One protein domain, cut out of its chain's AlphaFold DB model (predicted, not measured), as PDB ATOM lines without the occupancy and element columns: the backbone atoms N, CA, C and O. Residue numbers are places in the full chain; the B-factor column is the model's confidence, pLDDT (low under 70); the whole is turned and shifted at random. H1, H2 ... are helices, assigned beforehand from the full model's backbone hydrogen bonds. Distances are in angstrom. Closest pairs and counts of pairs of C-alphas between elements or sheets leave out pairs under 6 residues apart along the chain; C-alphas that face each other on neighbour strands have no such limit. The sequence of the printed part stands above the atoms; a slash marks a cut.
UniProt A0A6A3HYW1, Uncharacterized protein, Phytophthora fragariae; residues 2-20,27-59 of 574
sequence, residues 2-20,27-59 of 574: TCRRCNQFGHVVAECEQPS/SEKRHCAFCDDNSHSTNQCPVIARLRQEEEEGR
ATOM      1  N   THR A   2     139.595 115.862 115.874       77.38
ATOM      2  CA  THR A   2     139.836 116.882 114.838       77.38
ATOM      3  C   THR A   2     140.394 116.252 113.565       77.38
ATOM      4  O   THR A   2     141.253 115.370 113.611       77.38
ATOM      5  N   CYS A   3     139.932 116.722 112.409       81.69
ATOM      6  CA  CYS A   3     140.484 116.314 111.126       81.69
ATOM      7  C   CYS A   3     141.820 117.023 110.876       81.69
ATOM      8  O   CYS A   3     141.843 118.227 110.633       81.69
ATOM      9  N   ARG A   4     142.937 116.281 110.844       76.31
ATOM     10  CA  ARG A   4     144.290 116.834 110.603       76.31
ATOM     11  C   ARG A   4     144.476 117.559 109.254       76.31
ATOM     12  O   ARG A   4     145.533 118.138 109.037       76.31
ATOM     13  N   ARG A   5     143.497 117.509 108.339       76.69
ATOM     14  CA  ARG A   5     143.572 118.123 106.997       76.69
ATOM     15  C   ARG A   5     142.859 119.473 106.883       76.69
ATOM     16  O   ARG A   5     143.268 120.293 106.071       76.69
ATOM     17  N   CYS A   6     141.815 119.709 107.678       80.62
ATOM     18  CA  CYS A   6     141.039 120.958 107.672       80.62
ATOM     19  C   CYS A   6     140.884 121.593 109.069       80.62
ATOM     20  O   CYS A   6     140.251 122.636 109.201       80.62
ATOM     21  N   ASN A   7     141.435 120.954 110.107       73.12
ATOM     22  CA  ASN A   7     141.335 121.293 111.530       73.12
ATOM     23  C   ASN A   7     139.912 121.410 112.110       73.12
ATOM     24  O   ASN A   7     139.762 121.813 113.258       73.12
ATOM     25  N   GLN A   8     138.873 120.988 111.382       73.56
ATOM     26  CA  GLN A   8     137.501 120.959 111.895       73.56
ATOM     27  C   GLN A   8     137.258 119.768 112.831       73.56
ATOM     28  O   GLN A   8     137.785 118.666 112.632       73.56
ATOM     29  N   PHE A   9     136.403 119.969 113.835       69.50
ATOM     30  CA  PHE A   9     135.940 118.908 114.727       69.50
ATOM     31  C   PHE A   9     134.922 117.972 114.048       69.50
ATOM     32  O   PHE A   9     134.063 118.399 113.269       69.50
ATOM     33  N   GLY A  10     134.965 116.688 114.412       68.62
ATOM     34  CA  GLY A  10     133.878 115.732 114.175       68.62
ATOM     35  C   GLY A  10     133.948 114.883 112.903       68.62
ATOM     36  O   GLY A  10     132.940 114.281 112.559       68.62
ATOM     37  N   HIS A  11     135.092 114.808 112.214       72.50
ATOM     38  CA  HIS A  11     135.309 113.824 111.144       72.50
ATOM     39  C   HIS A  11     136.777 113.392 111.014       72.50
ATOM     40  O   HIS A  11     137.684 114.078 111.491       72.50
ATOM     41  N   VAL A  12     137.011 112.246 110.366       75.06
ATOM     42  CA  VAL A  12     138.355 111.734 110.037       75.06
ATOM     43  C   VAL A  12     138.802 112.168 108.637       75.06
ATOM     44  O   VAL A  12     137.985 112.551 107.804       75.06
ATOM     45  N   VAL A  13     140.106 112.085 108.340       74.06
ATOM     46  CA  VAL A  13     140.677 112.579 107.067       74.06
ATOM     47  C   VAL A  13     140.028 111.937 105.830       74.06
ATOM     48  O   VAL A  13     139.822 112.633 104.844       74.06
ATOM     49  N   ALA A  14     139.621 110.664 105.898       62.31
ATOM     50  CA  ALA A  14     138.925 109.979 104.803       62.31
ATOM     51  C   ALA A  14     137.520 110.550 104.496       62.31
ATOM     52  O   ALA A  14     137.067 110.487 103.357       62.31
ATOM     53  N   GLU A  15     136.838 111.145 105.480       61.44
ATOM     54  CA  GLU A  15     135.570 111.860 105.259       61.44
ATOM     55  C   GLU A  15     135.805 113.270 104.688       61.44
ATOM     56  O   GLU A  15     134.957 113.796 103.974       61.44
ATOM     57  N   CYS A  16     136.972 113.868 104.953       71.44
ATOM     58  CA  CYS A  16     137.356 115.191 104.445       71.44
ATOM     59  C   CYS A  16     137.623 115.206 102.925       71.44
ATOM     60  O   CYS A  16     137.658 116.279 102.322       71.44
ATOM     61  N   GLU A  17     137.839 114.043 102.303       60.12
ATOM     62  CA  GLU A  17     138.070 113.916 100.856       60.12
ATOM     63  C   GLU A  17     136.785 113.678 100.045       60.12
ATOM     64  O   GLU A  17     136.828 113.715  98.814       60.12
ATOM     65  N   GLN A  18     135.630 113.477 100.694       54.28
ATOM     66  CA  GLN A  18     134.357 113.341  99.983       54.28
ATOM     67  C   GLN A  18     133.763 114.720  99.643       54.28
ATOM     68  O   GLN A  18     133.431 115.487 100.552       54.28
ATOM     69  N   PRO A  19     133.571 115.065  98.351       44.03
ATOM     70  CA  PRO A  19     132.908 116.309  97.981       44.03
ATOM     71  C   PRO A  19     131.443 116.267  98.431       44.03
ATOM     72  O   PRO A  19     130.738 115.285  98.202       44.03
ATOM     73  N   SER A  20     130.960 117.363  99.022       52.44
ATOM     74  CA  SER A  20     129.684 117.457  99.757       52.44
ATOM     75  C   SER A  20     128.398 117.339  98.909       52.44
ATOM     76  O   SER A  20     127.343 117.820  99.315       52.44
ATOM     77  N   SER A  27     121.730 106.782 100.712       41.59
ATOM     78  CA  SER A  27     120.644 105.938 101.243       41.59
ATOM     79  C   SER A  27     121.080 104.775 102.148       41.59
ATOM     80  O   SER A  27     120.242 104.265 102.891       41.59
ATOM     81  N   GLU A  28     122.349 104.352 102.150       47.81
ATOM     82  CA  GLU A  28     122.803 103.275 103.043       47.81
ATOM     83  C   GLU A  28     123.171 103.822 104.430       47.81
ATOM     84  O   GLU A  28     124.196 104.470 104.611       47.81
ATOM     85  N   LYS A  29     122.275 103.566 105.398       53.91
ATOM     86  CA  LYS A  29     122.425 103.709 106.863       53.91
ATOM     87  C   LYS A  29     123.356 104.841 107.326       53.91
ATOM     88  O   LYS A  29     124.533 104.634 107.618       53.91
ATOM     89  N   ARG A  30     122.780 106.032 107.512       61.03
ATOM     90  CA  ARG A  30     123.448 107.181 108.145       61.03
ATOM     91  C   ARG A  30     123.610 106.960 109.655       61.03
ATOM     92  O   ARG A  30     122.850 107.508 110.442       61.03
ATOM     93  N   HIS A  31     124.581 106.133 110.028       67.31
ATOM     94  CA  HIS A  31     125.014 105.930 111.406       67.31
ATOM     95  C   HIS A  31     125.968 107.051 111.840       67.31
ATOM     96  O   HIS A  31     127.009 107.273 111.214       67.31
ATOM     97  N   CYS A  32     125.649 107.730 112.935       77.94
ATOM     98  CA  CYS A  32     126.498 108.735 113.549       77.94
ATOM     99  C   CYS A  32     127.475 108.087 114.533       77.94
ATOM    100  O   CYS A  32     127.092 107.751 115.647       77.94
ATOM    101  N   ALA A  33     128.760 107.982 114.187       71.50
ATOM    102  CA  ALA A  33     129.791 107.392 115.061       71.50
ATOM    103  C   ALA A  33     130.209 108.292 116.257       71.50
ATOM    104  O   ALA A  33     131.364 108.280 116.682       71.50
ATOM    105  N   PHE A  34     129.293 109.129 116.749       75.00
ATOM    106  CA  PHE A  34     129.481 110.051 117.876       75.00
ATOM    107  C   PHE A  34     128.308 110.033 118.875       75.00
ATOM    108  O   PHE A  34     128.495 110.387 120.036       75.00
ATOM    109  N   CYS A  35     127.110 109.630 118.445       81.25
ATOM    110  CA  CYS A  35     125.946 109.431 119.319       81.25
ATOM    111  C   CYS A  35     125.122 108.180 118.962       81.25
ATOM    112  O   CYS A  35     124.001 108.035 119.435       81.25
ATOM    113  N   ASP A  36     125.666 107.312 118.100       72.06
ATOM    114  CA  ASP A  36     125.133 106.025 117.622       72.06
ATOM    115  C   ASP A  36     123.719 106.068 116.992       72.06
ATOM    116  O   ASP A  36     123.095 105.049 116.685       72.06
ATOM    117  N   ASP A  37     123.235 107.279 116.706       74.56
ATOM    118  CA  ASP A  37     121.999 107.552 115.981       74.56
ATOM    119  C   ASP A  37     122.082 107.103 114.516       74.56
ATOM    120  O   ASP A  37     122.946 107.540 113.758       74.56
ATOM    121  N   ASN A  38     121.094 106.330 114.064       74.94
ATOM    122  CA  ASN A  38     120.957 105.907 112.661       74.94
ATOM    123  C   ASN A  38     120.205 106.925 111.771       74.94
ATOM    124  O   ASN A  38     119.737 106.583 110.683       74.94
ATOM    125  N   SER A  39     120.043 108.167 112.241       74.38
ATOM    126  CA  SER A  39     119.271 109.223 111.566       74.38
ATOM    127  C   SER A  39     120.122 110.197 110.739       74.38
ATOM    128  O   SER A  39     119.589 110.889 109.870       74.38
ATOM    129  N   HIS A  40     121.432 110.272 110.985       75.44
ATOM    130  CA  HIS A  40     122.320 111.290 110.424       75.44
ATOM    131  C   HIS A  40     123.780 110.811 110.406       75.44
ATOM    132  O   HIS A  40     124.191 110.009 111.234       75.44
ATOM    133  N   SER A  41     124.595 111.296 109.464       77.31
ATOM    134  CA  SER A  41     126.031 110.978 109.463       77.31
ATOM    135  C   SER A  41     126.773 111.809 110.512       77.31
ATOM    136  O   SER A  41     126.305 112.880 110.894       77.31
ATOM    137  N   THR A  42     127.962 111.371 110.935       75.88
ATOM    138  CA  THR A  42     128.801 112.063 111.936       75.88
ATOM    139  C   THR A  42     128.977 113.560 111.628       75.88
ATOM    140  O   THR A  42     128.830 114.412 112.501       75.88
ATOM    141  N   ASN A  43     129.162 113.912 110.351       70.94
ATOM    142  CA  ASN A  43     129.274 115.301 109.902       70.94
ATOM    143  C   ASN A  43     127.984 116.139 109.997       70.94
ATOM    144  O   ASN A  43     128.078 117.366 110.037       70.94
ATOM    145  N   GLN A  44     126.814 115.495 110.045       73.62
ATOM    146  CA  GLN A  44     125.480 116.093 110.195       73.62
ATOM    147  C   GLN A  44     124.957 116.015 111.646       73.62
ATOM    148  O   GLN A  44     123.801 116.351 111.897       73.62
ATOM    149  N   CYS A  45     125.779 115.575 112.606       81.19
ATOM    150  CA  CYS A  45     125.355 115.394 113.991       81.19
ATOM    151  C   CYS A  45     125.024 116.723 114.692       81.19
ATOM    152  O   CYS A  45     125.880 117.610 114.735       81.19
ATOM    153  N   PRO A  46     123.831 116.867 115.310       79.00
ATOM    154  CA  PRO A  46     123.438 118.103 115.982       79.00
ATOM    155  C   PRO A  46     124.282 118.398 117.232       79.00
ATOM    156  O   PRO A  46     124.412 119.560 117.612       79.00
ATOM    157  N   VAL A  47     124.888 117.381 117.857       78.75
ATOM    158  CA  VAL A  47     125.807 117.572 118.991       78.75
ATOM    159  C   VAL A  47     127.160 118.097 118.502       78.75
ATOM    160  O   VAL A  47     127.658 119.088 119.028       78.75
ATOM    161  N   ILE A  48     127.714 117.518 117.429       80.00
ATOM    162  CA  ILE A  48     128.938 118.029 116.783       80.00
ATOM    163  C   ILE A  48     128.713 119.438 116.213       80.00
ATOM    164  O   ILE A  48     129.608 120.271 116.298       80.00
ATOM    165  N   ALA A  49     127.531 119.735 115.668       78.31
ATOM    166  CA  ALA A  49     127.195 121.069 115.170       78.31
ATOM    167  C   ALA A  49     127.240 122.137 116.279       78.31
ATOM    168  O   ALA A  49     127.791 123.211 116.053       78.31
ATOM    169  N   ARG A  50     126.744 121.825 117.487       80.06
ATOM    170  CA  ARG A  50     126.862 122.714 118.658       80.06
ATOM    171  C   ARG A  50     128.316 122.900 119.088       80.06
ATOM    172  O   ARG A  50     128.750 124.033 119.224       80.06
ATOM    173  N   LEU A  51     129.090 121.817 119.186       77.88
ATOM    174  CA  LEU A  51     130.517 121.889 119.535       77.88
ATOM    175  C   LEU A  51     131.339 122.704 118.516       77.88
ATOM    176  O   LEU A  51     132.263 123.416 118.900       77.88
ATOM    177  N   ARG A  52     130.994 122.643 117.220       78.31
ATOM    178  CA  ARG A  52     131.589 123.502 116.177       78.31
ATOM    179  C   ARG A  52     131.237 124.977 116.389       78.31
ATOM    180  O   ARG A  52     132.125 125.815 116.289       78.31
ATOM    181  N   GLN A  53     129.978 125.282 116.713       74.69
ATOM    182  CA  GLN A  53     129.542 126.647 117.023       74.69
ATOM    183  C   GLN A  53     130.235 127.187 118.288       74.69
ATOM    184  O   GLN A  53     130.698 128.320 118.284       74.69
ATOM    185  N   GLU A  54     130.385 126.372 119.335       72.81
ATOM    186  CA  GLU A  54     131.101 126.739 120.565       72.81
ATOM    187  C   GLU A  54     132.606 126.993 120.312       72.81
ATOM    188  O   GLU A  54     133.172 127.937 120.868       72.81
ATOM    189  N   GLU A  55     133.260 126.227 119.424       71.19
ATOM    190  CA  GLU A  55     134.642 126.511 118.995       71.19
ATOM    191  C   GLU A  55     134.735 127.818 118.181       71.19
ATOM    192  O   GLU A  55     135.670 128.604 118.358       71.19
ATOM    193  N   GLU A  56     133.769 128.078 117.296       65.00
ATOM    194  CA  GLU A  56     133.730 129.277 116.451       65.00
ATOM    195  C   GLU A  56     133.423 130.550 117.263       65.00
ATOM    196  O   GLU A  56     134.097 131.566 117.087       65.00
ATOM    197  N   GLU A  57     132.508 130.482 118.234       63.84
ATOM    198  CA  GLU A  57     132.247 131.551 119.207       63.84
ATOM    199  C   GLU A  57     133.461 131.795 120.122       63.84
ATOM    200  O   GLU A  57     133.830 132.949 120.363       63.84
ATOM    201  N   GLY A  58     134.163 130.738 120.550       58.31
ATOM    202  CA  GLY A  58     135.426 130.849 121.289       58.31
ATOM    203  C   GLY A  58     136.541 131.538 120.488       58.31
ATOM    204  O   GLY A  58     137.253 132.397 121.015       58.31
ATOM    205  N   ARG A  59     136.663 131.233 119.189       55.41
ATOM    206  CA  ARG A  59     137.584 131.929 118.269       55.41
ATOM    207  C   ARG A  59     137.164 133.381 118.021       55.41
ATOM    208  O   ARG A  59     138.029 134.254 117.965       55.41
TER     209      ARG A  59
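What this domain is: This is residues 2 to 20 and 27 to 59 of the 574 residues of an uncharacterized protein of Phytophthora fragariae (UniProt A0A6A3HYW1). The model has little regular structure: residues 2 to 20, mostly loop with the single short turn of H1, lie beside a longer line made by the looped residues 27 to 45 and the straight helix H2. The loops make one end of the long axis and H2 the other. The printed part has 52 residues with two named helices, H1 then H2, and no named strand; its class is all helix, with 18 residues in named elements. It is only just compact, close to loose, with a radius of gyration of the C-alphas of 11.5 A, and elongated, spanning 35 by 22 by 16 A.

How they stand to each other: H1, residues 13 to 16, and H2, residues 46 to 59, are apart, with no C-alpha of the one within 8 A of the other. H1 is too short for an O i to N i+4 pair; in H2 every such pair is within hydrogen-bond range.

Where its parts are: H1 begins at C-alpha 13 (140.677, 112.579, 107.067) and measures 5.0 A. H2 measures 19.9 A and ends at C-alpha 59 (137.584, 131.929, 118.269).

The domain as a whole: The C-alphas farthest apart, Glu 28 and Arg 59, are 35.7 A apart. Residues 21 to 26 are not printed, and C-alphas 20 and 27 are 14.7 A apart across this cut in the link from H1 to H2. Mean pLDDT of the printed part is 70.1; residues 17 to 20, 27 to 31 and 56 to 59 are among those under 70.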